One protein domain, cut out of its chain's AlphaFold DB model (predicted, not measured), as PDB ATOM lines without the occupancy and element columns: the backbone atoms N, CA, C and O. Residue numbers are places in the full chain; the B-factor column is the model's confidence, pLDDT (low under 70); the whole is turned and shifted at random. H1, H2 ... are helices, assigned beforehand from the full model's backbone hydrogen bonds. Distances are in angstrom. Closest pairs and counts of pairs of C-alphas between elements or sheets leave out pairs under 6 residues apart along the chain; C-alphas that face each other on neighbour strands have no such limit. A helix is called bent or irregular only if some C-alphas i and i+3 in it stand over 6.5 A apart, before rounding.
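AT A GLANCE: This is residues 10 to 105 of the 189 residues of an uncharacterized protein of Magnetospirillum gryphiswaldense (UniProt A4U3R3). Helices folded back and forth make an elongated zigzag row, with H1 at one end and H5 at the other, each helical segment turning back beside the one before it. In the middle of the row the longest helix, H3, is sharply bent, and its two arms, H3a and H3b, fold back on each other, with H4 packed on both arms. The printed part has 96 residues, with five named helices in the order H1, H2, H3, H4, H5 and no named strand; the class is all helix. The whole is compact, with a radius of gyration of the C-alphas of 14.4 A, and spans 45 by 25 by 18 A.

HOW THE PARTS SIT: H1, residues 10 to 21, touches H2, residues 25 to 38, closest at the C-alphas of Val 16 and Ala 28, 4.8 A apart; they form a helical hairpin, opposite ways at a shallow tilt of 26 degrees. By its hydrogen bonds H3, residues 42 to 70, was assigned as one helix, but it is bent: C-alphas 51 and 54 are 9.6 A apart, and its arms are H3a, residues 42 to 51, and H3b, residues 54 to 70. H2 and H3a form a second hairpin at a shallow tilt of 20 degrees, with the C-alphas of Glu 29 and Leu 48 closest at 6.0 A. H3a and H3b run opposite ways at a shallow tilt of 33 degrees, only just short of steep; H3b touches H3a with residues 56 to 60 alone. H3b touches H4, residues 80 to 90, with residues 61 to 68 alone; the closest C-alphas, of Leu 68 and Pro 80, are 5.8 A apart in this hairpin. H4 also touches H3a, at a steep tilt of 48 degrees, with the C-alphas of Leu 42 and Val 87 closest at 6.8 A. H4 and H5, residues 94 to 104, form a hairpin at a shallow tilt of 14 degrees, with the C-alphas of Ile 85 and Ala 97 closest at 4.8 A. Among the pairs that are apart are H1 and H5. Every O i to N i+4 pair is within hydrogen-bond range in H1, H3a, H3b, H4 and H5, and 8 of 10 are in H2.

IN THESE COORDINATES: H1 begins at C-alpha 10, (168.437, 186.428, 281.634), and is 16.6 A long. H2 is 20.7 A long and neither bent nor irregular, but only just: C-alphas 31 and 34 are 6.1 A apart. H3a is 14.4 A long; H3b, 24.5 A long, begins at C-alpha 54, (178.596, 196.233, 303.673). H4 and H5 are each 15.5 A long, and H5 ends at C-alpha 104, (199.773, 183.538, 294.577).

THE WHOLE: The two C-alphas farthest apart, of Thr 22 and Gly 105, are 45.0 A apart. The printed part has no cut, and no link is long. The mean pLDDT of the printed part is 75.2; 26 residues are under 70, among them 71 to 80 and 101 to 105.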
ATOM      1  N   ARG A  10     169.375 185.326 281.909       65.81
ATOM      2  CA  ARG A  10     168.437 186.428 281.634       65.81
ATOM      3  C   ARG A  10     167.216 186.388 282.550       65.81
ATOM      4  O   ARG A  10     166.776 187.434 283.021       65.81
ATOM      5  N   LEU A  11     166.699 185.192 282.835       72.25
ATOM      6  CA  LEU A  11     165.595 184.997 283.781       72.25
ATOM      7  C   LEU A  11     166.045 185.281 285.220       72.25
ATOM      8  O   LEU A  11     165.294 185.878 285.989       72.25
ATOM      9  N   GLY A  12     167.285 184.918 285.563       69.56
ATOM     10  CA  GLY A  12     167.888 185.252 286.856       69.56
ATOM     11  C   GLY A  12     168.012 186.763 287.076       69.56
ATOM     12  O   GLY A  12     167.607 187.261 288.125       69.56
ATOM     13  N   GLY A  13     168.504 187.499 286.074       69.75
ATOM     14  CA  GLY A  13     168.584 188.963 286.124       69.75
ATOM     15  C   GLY A  13     167.212 189.625 286.277       69.75
ATOM     16  O   GLY A  13     167.027 190.459 287.158       69.75
ATOM     17  N   PHE A  14     166.225 189.182 285.495       73.00
ATOM     18  CA  PHE A  14     164.864 189.716 285.562       73.00
ATOM     19  C   PHE A  14     164.188 189.479 286.923       73.00
ATOM     20  O   PHE A  14     163.528 190.372 287.452       73.00
ATOM     21  N   ALA A  15     164.366 188.297 287.521       73.50
ATOM     22  CA  ALA A  15     163.818 187.996 288.845       73.50
ATOM     23  C   ALA A  15     164.433 188.884 289.941       73.50
ATOM     24  O   ALA A  15     163.726 189.330 290.845       73.50
ATOM     25  N   VAL A  16     165.733 189.176 289.846       73.31
ATOM     26  CA  VAL A  16     166.421 190.104 290.757       73.31
ATOM     27  C   VAL A  16     165.836 191.508 290.639       73.31
ATOM     28  O   VAL A  16     165.459 192.091 291.656       73.31
ATOM     29  N   ASP A  17     165.676 192.018 289.416       75.56
ATOM     30  CA  ASP A  17     165.106 193.348 289.175       75.56
ATOM     31  C   ASP A  17     163.650 193.444 289.674       75.56
ATOM     32  O   ASP A  17     163.256 194.442 290.282       75.56
ATOM     33  N   LEU A  18     162.865 192.372 289.513       78.00
ATOM     34  CA  LEU A  18     161.493 192.282 290.020       78.00
ATOM     35  C   LEU A  18     161.428 192.329 291.559       78.00
ATOM     36  O   LEU A  18     160.579 193.019 292.130       78.00
ATOM     37  N   HIS A  19     162.324 191.624 292.254       69.81
ATOM     38  CA  HIS A  19     162.375 191.652 293.721       69.81
ATOM     39  C   HIS A  19     162.857 193.000 294.271       69.81
ATOM     40  O   HIS A  19     162.381 193.444 295.317       69.81
ATOM     41  N   LEU A  20     163.742 193.693 293.550       73.31
ATOM     42  CA  LEU A  20     164.131 195.062 293.899       73.31
ATOM     43  C   LEU A  20     162.970 196.042 293.700       73.31
ATOM     44  O   LEU A  20     162.707 196.856 294.585       73.31
ATOM     45  N   GLY A  21     162.216 195.908 292.605       71.50
ATOM     46  CA  GLY A  21     161.023 196.718 292.339       71.50
ATOM     47  C   GLY A  21     159.885 196.519 293.347       71.50
ATOM     48  O   GLY A  21     159.092 197.430 293.567       71.50
ATOM     49  N   THR A  22     159.818 195.357 294.004       75.69
ATOM     50  CA  THR A  22     158.818 195.048 295.045       75.69
ATOM     51  C   THR A  22     159.301 195.338 296.473       75.69
ATOM     52  O   THR A  22     158.577 195.067 297.430       75.69
ATOM     53  N   GLY A  23     160.504 195.908 296.642       75.25
ATOM     54  CA  GLY A  23     161.047 196.279 297.952       75.25
ATOM     55  C   GLY A  23     161.531 195.091 298.791       75.25
ATOM     56  O   GLY A  23     161.541 195.170 300.019       75.25
ATOM     57  N   GLN A  24     161.937 193.987 298.153       75.69
ATOM     58  CA  GLN A  24     162.417 192.765 298.809       75.69
ATOM     59  C   GLN A  24     163.915 192.508 298.534       75.69
ATOM     60  O   GLN A  24     164.272 191.505 297.906       75.69
ATOM     61  N   PRO A  25     164.829 193.367 299.026       75.19
ATOM     62  CA  PRO A  25     166.260 193.262 298.724       75.19
ATOM     63  C   PRO A  25     166.887 191.950 299.226       75.19
ATOM     64  O   PRO A  25     167.753 191.394 298.561       75.19
ATOM     65  N   GLY A  26     166.400 191.390 300.339       75.69
ATOM     66  CA  GLY A  26     166.902 190.112 300.862       75.69
ATOM     67  C   GLY A  26     166.592 188.907 299.962       75.69
ATOM     68  O   GLY A  26     167.407 187.992 299.853       75.69
ATOM     69  N   ALA A  27     165.445 188.910 299.272       75.31
ATOM     70  CA  ALA A  27     165.101 187.860 298.310       75.31
ATOM     71  C   ALA A  27     165.959 187.975 297.039       75.31
ATOM     72  O   ALA A  27     166.458 186.968 296.536       75.31
ATOM     73  N   ALA A  28     166.196 189.207 296.577       77.50
ATOM     74  CA  ALA A  28     167.084 189.496 295.456       77.50
ATOM     75  C   ALA A  28     168.540 189.074 295.746       77.50
ATOM     76  O   ALA A  28     169.179 188.435 294.908       77.50
ATOM     77  N   GLU A  29     169.049 189.351 296.952       79.94
ATOM     78  CA  GLU A  29     170.390 188.927 297.373       79.94
ATOM     79  C   GLU A  29     170.517 187.393 297.406       79.94
ATOM     80  O   GLU A  29     171.476 186.837 296.867       79.94
ATOM     81  N   ALA A  30     169.528 186.687 297.966       82.31
ATOM     82  CA  ALA A  30     169.538 185.225 298.041       82.31
ATOM     83  C   ALA A  30     169.559 184.553 296.653       82.31
ATOM     84  O   ALA A  30     170.206 183.513 296.476       82.31
ATOM     85  N   LEU A  31     168.886 185.153 295.664       82.38
ATOM     86  CA  LEU A  31     168.893 184.681 294.276       82.38
ATOM     87  C   LEU A  31     170.260 184.849 293.606       82.38
ATOM     88  O   LEU A  31     170.655 183.980 292.832       82.38
ATOM     89  N   LEU A  32     170.995 185.917 293.926       83.25
ATOM     90  CA  LEU A  32     172.349 186.161 293.411       83.25
ATOM     91  C   LEU A  32     173.430 185.368 294.149       83.25
ATOM     92  O   LEU A  32     174.480 185.068 293.578       83.25
ATOM     93  N   TRP A  33     173.183 184.992 295.403       87.25
ATOM     94  CA  TRP A  33     174.160 184.262 296.204       87.25
ATOM     95  C   TRP A  33     174.432 182.853 295.658       87.25
ATOM     96  O   TRP A  33     175.584 182.438 295.554       87.25
ATOM     97  N   ARG A  34     173.390 182.138 295.213       84.31
ATOM     98  CA  ARG A  34     173.513 180.790 294.620       84.31
ATOM     99  C   ARG A  34     174.426 180.736 293.380       84.31
ATOM    100  O   ARG A  34     175.338 179.904 293.356       84.31
ATOM    101  N   PRO A  35     174.239 181.578 292.342       81.50
ATOM    102  CA  PRO A  35     175.149 181.603 291.203       81.50
ATOM    103  C   PRO A  35     176.541 182.103 291.599       81.50
ATOM    104  O   PRO A  35     177.520 181.571 291.077       81.50
ATOM    105  N   PHE A  36     176.652 183.033 292.558       83.38
ATOM    106  CA  PHE A  36     177.946 183.490 293.066       83.38
ATOM    107  C   PHE A  36     178.735 182.364 293.750       83.38
ATOM    108  O   PHE A  36     179.914 182.191 293.463       83.38
ATOM    109  N   GLU A  37     178.108 181.536 294.586       83.69
ATOM    110  CA  GLU A  37     178.766 180.373 295.200       83.69
ATOM    111  C   GLU A  37     179.180 179.324 294.165       83.69
ATOM    112  O   GLU A  37     180.239 178.703 294.290       83.69
ATOM    113  N   ARG A  38     178.384 179.133 293.110       79.38
ATOM    114  CA  ARG A  38     178.691 178.174 292.044       79.38
ATOM    115  C   ARG A  38     179.872 178.649 291.194       79.38
ATOM    116  O   ARG A  38     180.899 177.963 291.106       79.38
ATOM    117  N   GLN A  39     179.753 179.845 290.627       78.62
ATOM    118  CA  GLN A  39     180.735 180.452 289.733       78.62
ATOM    119  C   GLN A  39     180.887 181.946 290.056       78.62
ATOM    120  O   GLN A  39     180.235 182.789 289.438       78.62
ATOM    121  N   PRO A  40     181.760 182.286 291.021       83.75
ATOM    122  CA  PRO A  40     181.990 183.666 291.411       83.75
ATOM    123  C   PRO A  40     182.469 184.509 290.223       83.75
ATOM    124  O   PRO A  40     183.350 184.089 289.468       83.75
ATOM    125  N   SER A  41     181.922 185.715 290.076       81.25
ATOM    126  CA  SER A  41     182.327 186.683 289.055       81.25
ATOM    127  C   SER A  41     182.281 188.106 289.613       81.25
ATOM    128  O   SER A  41     181.633 188.371 290.627       81.25
ATOM    129  N   LEU A  42     182.987 189.030 288.956       80.50
ATOM    130  CA  LEU A  42     183.030 190.430 289.386       80.50
ATOM    131  C   LEU A  42     181.674 191.134 289.186       80.50
ATOM    132  O   LEU A  42     181.292 191.955 290.010       80.50
ATOM    133  N   ASP A  43     180.924 190.776 288.140       80.19
ATOM    134  CA  ASP A  43     179.576 191.317 287.900       80.19
ATOM    135  C   ASP A  43     178.601 190.909 289.013       80.19
ATOM    136  O   ASP A  43     177.941 191.755 289.616       80.19
ATOM    137  N   LEU A  44     178.591 189.617 289.368       82.50
ATOM    138  CA  LEU A  44     177.768 189.101 290.465       82.50
ATOM    139  C   LEU A  44     178.144 189.745 291.802       82.50
ATOM    140  O   LEU A  44     177.264 190.064 292.599       82.50
ATOM    141  N   TYR A  45     179.438 189.983 292.027       86.31
ATOM    142  CA  TYR A  45     179.913 190.709 293.197       86.31
ATOM    143  C   TYR A  45     179.356 192.139 293.263       86.31
ATOM    144  O   TYR A  45     178.808 192.526 294.293       86.31
ATOM    145  N   HIS A  46     179.447 192.912 292.176       84.69
ATOM    146  CA  HIS A  46     178.926 194.281 292.148       84.69
ATOM    147  C   HIS A  46     177.413 194.332 292.373       84.69
ATOM    148  O   HIS A  46     176.935 195.203 293.100       84.69
ATOM    149  N   ARG A  47     176.661 193.376 291.818       83.12
ATOM    150  CA  ARG A  47     175.214 193.264 292.058       83.12
ATOM    151  C   ARG A  47     174.899 192.934 293.519       83.12
ATOM    152  O   ARG A  47     174.065 193.606 294.118       83.12
ATOM    153  N   LEU A  48     175.595 191.964 294.119       86.94
ATOM    154  CA  LEU A  48     175.451 191.639 295.547       86.94
ATOM    155  C   LEU A  48     175.780 192.845 296.434       86.94
ATOM    156  O   LEU A  48     175.030 193.159 297.356       86.94
ATOM    157  N   ARG A  49     176.867 193.554 296.118       85.12
ATOM    158  CA  ARG A  49     177.295 194.771 296.814       85.12
ATOM    159  C   ARG A  49     176.256 195.887 296.720       85.12
ATOM    160  O   ARG A  49     175.983 196.536 297.726       85.12
ATOM    161  N   GLY A  50     175.670 196.091 295.541       81.56
ATOM    162  CA  GLY A  50     174.645 197.108 295.315       81.56
ATOM    163  C   GLY A  50     173.347 196.855 296.087       81.56
ATOM    164  O   GLY A  50     172.680 197.809 296.472       81.56
ATOM    165  N   ILE A  51     173.006 195.588 296.347       83.56
ATOM    166  CA  ILE A  51     171.761 195.201 297.027       83.56
ATOM    167  C   ILE A  51     171.955 195.089 298.542       83.56
ATOM    168  O   ILE A  51     171.152 195.615 299.309       83.56
ATOM    169  N   GLY A  52     173.006 194.390 298.973       79.81
ATOM    170  CA  GLY A  52     173.218 194.015 300.372       79.81
ATOM    171  C   GLY A  52     174.266 194.850 301.110       79.81
ATOM    172  O   GLY A  52     174.562 194.564 302.269       79.81
ATOM    173  N   GLY A  53     174.851 195.870 300.473       81.00
ATOM    174  CA  GLY A  53     175.741 196.828 301.132       81.00
ATOM    175  C   GLY A  53     176.978 196.187 301.775       81.00
ATOM    176  O   GLY A  53     177.628 195.319 301.187       81.00
ATOM    177  N   GLU A  54     177.387 196.687 302.947       80.56
ATOM    178  CA  GLU A  54     178.596 196.233 303.673       80.56
ATOM    179  C   GLU A  54     178.524 194.772 304.134       80.56
ATOM    180  O   GLU A  54     179.484 194.035 303.908       80.56
ATOM    181  N   PRO A  55     177.387 194.284 304.659       84.75
ATOM    182  CA  PRO A  55     177.251 192.870 305.001       84.75
ATOM    183  C   PRO A  55     177.492 191.922 303.815       84.75
ATOM    184  O   PRO A  55     178.199 190.921 303.959       84.75
ATOM    185  N   ALA A  56     176.961 192.242 302.629       84.44
ATOM    186  CA  ALA A  56     177.150 191.415 301.434       84.44
ATOM    187  C   ALA A  56     178.601 191.431 300.931       84.44
ATOM    188  O   ALA A  56     179.115 190.399 300.489       84.44
ATOM    189  N   ARG A  57     179.286 192.576 301.048       86.25
ATOM    190  CA  ARG A  57     180.719 192.710 300.746       86.25
ATOM    191  C   ARG A  57     181.552 191.751 301.588       86.25
ATOM    192  O   ARG A  57     182.298 190.944 301.032       86.25
ATOM    193  N   ASP A  58     181.425 191.833 302.909       85.62
ATOM    194  CA  ASP A  58     182.263 191.062 303.830       85.62
ATOM    195  C   ASP A  58     181.990 189.560 303.701       85.62
ATOM    196  O   ASP A  58     182.917 188.737 303.702       85.62
ATOM    197  N   ARG A  59     180.720 189.200 303.482       87.75
ATOM    198  CA  ARG A  59     180.309 187.827 303.187       87.75
ATOM    199  C   ARG A  59     180.933 187.317 301.884       87.75
ATOM    200  O   ARG A  59     181.490 186.218 301.870       87.75
ATOM    201  N   ALA A  60     180.888 188.101 300.804       87.31
ATOM    202  CA  ALA A  60     181.467 187.733 299.509       87.31
ATOM    203  C   ALA A  60     182.991 187.566 299.577       87.31
ATOM    204  O   ALA A  60     183.523 186.571 299.080       87.31
ATOM    205  N   ILE A  61     183.694 188.488 300.240       86.62
ATOM    206  CA  ILE A  61     185.148 188.401 300.436       86.62
ATOM    207  C   ILE A  61     185.507 187.144 301.240       86.62
ATOM    208  O   ILE A  61     186.429 186.416 300.866       86.62
ATOM    209  N   THR A  62     184.762 186.852 302.307       88.94
ATOM    210  CA  THR A  62     184.972 185.648 303.125       88.94
ATOM    211  C   THR A  62     184.764 184.374 302.306       88.94
ATOM    212  O   THR A  62     185.633 183.504 302.301       88.94
ATOM    213  N   ALA A  63     183.689 184.295 301.517       86.88
ATOM    214  CA  ALA A  63     183.428 183.152 300.643       86.88
ATOM    215  C   ALA A  63     184.542 182.934 299.598       86.88
ATOM    216  O   ALA A  63     184.944 181.796 299.335       86.88
ATOM    217  N   LEU A  64     185.086 184.016 299.028       85.88
ATOM    218  CA  LEU A  64     186.218 183.950 298.098       85.88
ATOM    219  C   LEU A  64     187.504 183.465 298.783       85.88
ATOM    220  O   LEU A  64     188.222 182.643 298.206       85.88
ATOM    221  N   ARG A  65     187.784 183.922 300.013       86.25
ATOM    222  CA  ARG A  65     188.925 183.451 300.820       86.25
ATOM    223  C   ARG A  65     188.799 181.961 301.150       86.25
ATOM    224  O   ARG A  65     189.754 181.213 300.945       86.25
ATOM    225  N   ASP A  66     187.622 181.513 301.574       85.62
ATOM    226  CA  ASP A  66     187.361 180.104 301.886       85.62
ATOM    227  C   ASP A  66     187.507 179.209 300.654       85.62
ATOM    228  O   ASP A  66     188.090 178.124 300.724       85.62
ATOM    229  N   ARG A  67     187.009 179.664 299.499       82.25
ATOM    230  CA  ARG A  67     187.165 178.942 298.230       82.25
ATOM    231  C   ARG A  67     188.628 178.845 297.819       82.25
ATOM    232  O   ARG A  67     189.051 177.795 297.335       82.25
ATOM    233  N   LEU A  68     189.394 179.918 298.011       79.25
ATOM    234  CA  LEU A  68     190.828 179.942 297.743       79.25
ATOM    235  C   LEU A  68     191.587 178.964 298.652       79.25
ATOM    236  O   LEU A  68     192.451 178.248 298.159       79.25
ATOM    237  N   ALA A  69     191.221 178.872 299.933       79.75
ATOM    238  CA  ALA A  69     191.816 177.925 300.878       79.75
ATOM    239  C   ALA A  69     191.474 176.454 300.563       79.75
ATOM    240  O   ALA A  69     192.300 175.568 300.763       79.75
ATOM    241  N   LYS A  70     190.260 176.190 300.059       76.56
ATOM    242  CA  LYS A  70     189.771 174.838 299.723       76.56
ATOM    243  C   LYS A  70     190.188 174.355 298.331       76.56
ATOM    244  O   LYS A  70     190.072 173.167 298.037       76.56
ATOM    245  N   SER A  71     190.640 175.252 297.459       64.88
ATOM    246  CA  SER A  71     191.048 174.892 296.100       64.88
ATOM    247  C   SER A  71     192.505 174.415 296.096       64.88
ATOM    248  O   SER A  71     193.382 175.172 296.513       64.88
ATOM    249  N   PRO A  72     192.813 173.201 295.599       56.78
ATOM    250  CA  PRO A  72     194.202 172.789 295.411       56.78
ATOM    251  C   PRO A  72     194.897 173.745 294.426       56.78
ATOM    252  O   PRO A  72     194.215 174.305 293.561       56.78
ATOM    253  N   PRO A  73     196.232 173.919 294.501       53.25
ATOM    254  CA  PRO A  73     196.995 174.767 293.586       53.25
ATOM    255  C   PRO A  73     197.015 174.149 292.180       53.25
ATOM    256  O   PRO A  73     198.021 173.622 291.708       53.25
ATOM    257  N   ARG A  74     195.874 174.159 291.487       46.97
ATOM    258  CA  ARG A  74     195.766 173.709 290.106       46.97
ATOM    259  C   ARG A  74     196.071 174.889 289.211       46.97
ATOM    260  O   ARG A  74     195.272 175.808 289.084       46.97
ATOM    261  N   THR A  75     197.221 174.778 288.547       43.00
ATOM    262  CA  THR A  75     197.694 175.619 287.439       43.00
ATOM    263  C   THR A  75     197.879 177.098 287.781       43.00
ATOM    264  O   THR A  75     196.959 177.813 288.150       43.00
ATOM    265  N   ARG A  76     199.101 177.583 287.541       45.12
ATOM    266  CA  ARG A  76     199.585 178.974 287.663       45.12
ATOM    267  C   ARG A  76     198.731 180.066 286.967       45.12
ATOM    268  O   ARG A  76     199.204 181.193 286.879       45.12
ATOM    269  N   TRP A  77     197.592 179.746 286.343       41.31
ATOM    270  CA  TRP A  77     197.046 180.517 285.218       41.31
ATOM    271  C   TRP A  77     195.614 181.066 285.351       41.31
ATOM    272  O   TRP A  77     195.279 181.897 284.514       41.31
ATOM    273  N   SER A  78     194.779 180.701 286.337       53.06
ATOM    274  CA  SER A  78     193.522 181.434 286.642       53.06
ATOM    275  C   SER A  78     192.727 180.777 287.775       53.06
ATOM    276  O   SER A  78     192.583 179.556 287.782       53.06
ATOM    277  N   SER A  79     192.112 181.576 288.654       65.44
ATOM    278  CA  SER A  79     190.635 181.685 288.718       65.44
ATOM    279  C   SER A  79     190.145 182.282 290.054       65.44
ATOM    280  O   SER A  79     189.526 183.344 290.017       65.44
ATOM    281  N   PRO A  80     190.484 181.750 291.250       69.56
ATOM    282  CA  PRO A  80     189.938 182.286 292.507       69.56
ATOM    283  C   PRO A  80     190.750 183.457 293.085       69.56
ATOM    284  O   PRO A  80     190.175 184.424 293.580       69.56
ATOM    285  N   ALA A  81     192.086 183.393 293.004       73.31
ATOM    286  CA  ALA A  81     192.972 184.431 293.540       73.31
ATOM    287  C   ALA A  81     192.858 185.747 292.754       73.31
ATOM    288  O   ALA A  81     192.763 186.812 293.355       73.31
ATOM    289  N   ASP A  82     192.797 185.674 291.421       76.56
ATOM    290  CA  ASP A  82     192.657 186.853 290.555       76.56
ATOM    291  C   ASP A  82     191.327 187.580 290.792       76.56
ATOM    292  O   ASP A  82     191.289 188.810 290.827       76.56
ATOM    293  N   LEU A  83     190.234 186.832 290.992       81.31
ATOM    294  CA  LEU A  83     188.937 187.416 291.318       81.31
ATOM    295  C   LEU A  83     188.949 188.082 292.697       81.31
ATOM    296  O   LEU A  83     188.478 189.210 292.817       81.31
ATOM    297  N   LEU A  84     189.521 187.426 293.714       83.25
ATOM    298  CA  LEU A  84     189.666 188.020 295.044       83.25
ATOM    299  C   LEU A  84     190.480 189.317 294.983       83.25
ATOM    300  O   LEU A  84     190.066 190.321 295.552       83.25
ATOM    301  N   ILE A  85     191.594 189.327 294.247       78.25
ATOM    302  CA  ILE A  85     192.410 190.530 294.052       78.25
ATOM    303  C   ILE A  85     191.575 191.643 293.401       78.25
ATOM    304  O   ILE A  85     191.561 192.758 293.911       78.25
ATOM    305  N   ARG A  86     190.833 191.359 292.323       79.94
ATOM    306  CA  ARG A  86     189.969 192.352 291.652       79.94
ATOM    307  C   ARG A  86     188.876 192.912 292.568       79.94
ATOM    308  O   ARG A  86     188.630 194.113 292.538       79.94
ATOM    309  N   VAL A  87     188.258 192.065 293.388       83.06
ATOM    310  CA  VAL A  87     187.245 192.474 294.375       83.06
ATOM    311  C   VAL A  87     187.856 193.369 295.456       83.06
ATOM    312  O   VAL A  87     187.322 194.437 295.741       83.06
ATOM    313  N   LEU A  88     189.011 192.990 296.011       81.62
ATOM    314  CA  LEU A  88     189.720 193.805 297.004       81.62
ATOM    315  C   LEU A  88     190.115 195.175 296.434       81.62
ATOM    316  O   LEU A  88     190.019 196.180 297.132       81.62
ATOM    317  N   MET A  89     190.500 195.230 295.157       74.75
ATOM    318  CA  MET A  89     190.791 196.488 294.468       74.75
ATOM    319  C   MET A  89     189.550 197.363 294.280       74.75
ATOM    320  O   MET A  89     189.629 198.566 294.524       74.75
ATOM    321  N   ALA A  90     188.410 196.778 293.897       76.31
ATOM    322  CA  ALA A  90     187.145 197.506 293.776       76.31
ATOM    323  C   ALA A  90     186.698 198.122 295.116       76.31
ATOM    324  O   ALA A  90     186.145 199.216 295.142       76.31
ATOM    325  N   GLU A  91     187.004 197.456 296.229       77.25
ATOM    326  CA  GLU A  91     186.704 197.924 297.588       77.25
ATOM    327  C   GLU A  91     187.793 198.818 298.194       77.25
ATOM    328  O   GLU A  91     187.769 199.100 299.392       77.25
ATOM    329  N   SER A  92     188.772 199.257 297.394       68.62
ATOM    330  CA  SER A  92     189.916 200.061 297.853       68.62
ATOM    331  C   SER A  92     190.743 199.407 298.977       68.62
ATOM    332  O   SER A  92     191.519 200.076 299.660       68.62
ATOM    333  N   LEU A  93     190.658 198.083 299.140       70.12
ATOM    334  CA  LEU A  93     191.464 197.280 300.068       70.12
ATOM    335  C   LEU A  93     192.812 196.904 299.438       70.12
ATOM    336  O   LEU A  93     193.192 195.734 299.327       70.12
ATOM    337  N   VAL A  94     193.546 197.925 299.003       62.56
ATOM    338  CA  VAL A  94     194.720 197.769 298.138       62.56
ATOM    339  C   VAL A  94     195.846 196.989 298.829       62.56
ATOM    340  O   VAL A  94     196.450 196.120 298.204       62.56
ATOM    341  N   THR A  95     196.082 197.208 300.126       63.19
ATOM    342  CA  THR A  95     197.089 196.463 300.912       63.19
ATOM    343  C   THR A  95     196.844 194.963 300.922       63.19
ATOM    344  O   THR A  95     197.767 194.166 300.759       63.19
ATOM    345  N   GLU A  96     195.591 194.553 301.093       67.50
ATOM    346  CA  GLU A  96     195.275 193.132 301.106       67.50
ATOM    347  C   GLU A  96     195.399 192.533 299.701       67.50
ATOM    348  O   GLU A  96     195.960 191.447 299.538       67.50
ATOM    349  N   ALA A  97     194.949 193.264 298.675       69.56
ATOM    350  CA  ALA A  97     195.069 192.847 297.281       69.56
ATOM    351  C   ALA A  97     196.534 192.576 296.889       69.56
ATOM    352  O   ALA A  97     196.841 191.578 296.225       69.56
ATOM    353  N   TRP A  98     197.459 193.418 297.353       64.75
ATOM    354  CA  TRP A  98     198.894 193.237 297.151       64.75
ATOM    355  C   TRP A  98     199.480 192.026 297.877       64.75
ATOM    356  O   TRP A  98     200.256 191.277 297.270       64.75
ATOM    357  N   GLY A  99     199.101 191.806 299.140       66.94
ATOM    358  CA  GLY A  99     199.502 190.614 299.891       66.94
ATOM    359  C   GLY A  99     199.127 189.336 299.139       66.94
ATOM    360  O   GLY A  99     199.979 188.488 298.870       66.94
ATOM    361  N   ARG A 100     197.884 189.262 298.645       70.50
ATOM    362  CA  ARG A 100     197.400 188.116 297.854       70.50
ATOM    363  C   ARG A 100     198.136 187.952 296.525       70.50
ATOM    364  O   ARG A 100     198.442 186.827 296.128       70.50
ATOM    365  N   ARG A 101     198.478 189.048 295.841       68.00
ATOM    366  CA  ARG A 101     199.280 188.995 294.607       68.00
ATOM    367  C   ARG A 101     200.657 188.365 294.845       68.00
ATOM    368  O   ARG A 101     201.139 187.623 293.985       68.00
ATOM    369  N   ARG A 102     201.284 188.662 295.990       64.44
ATOM    370  CA  ARG A 102     202.592 188.116 296.383       64.44
ATOM    371  C   ARG A 102     202.519 186.613 296.617       64.44
ATOM    372  O   ARG A 102     203.314 185.882 296.028       64.44
ATOM    373  N   ASP A 103     201.544 186.179 297.407       65.38
ATOM    374  CA  ASP A 103     201.404 184.783 297.827       65.38
ATOM    375  C   ASP A 103     201.056 183.857 296.654       65.38
ATOM    376  O   ASP A 103     201.524 182.721 296.586       65.38
ATOM    377  N   HIS A 104     200.277 184.352 295.687       64.00
ATOM    378  CA  HIS A 104     199.773 183.538 294.577       64.00
ATOM    379  C   HIS A 104     200.536 183.717 293.256       64.00
ATOM    380  O   HIS A 104     200.173 183.111 292.248       64.00
ATOM    381  N   GLY A 105     201.615 184.511 293.233       54.28
ATOM    382  CA  GLY A 105     202.480 184.639 292.055       54.28
ATOM    383  C   GLY A 105     201.788 185.240 290.825       54.28
ATOM    384  O   GLY A 105     202.246 185.014 289.701       54.28
TER     385      GLY A 105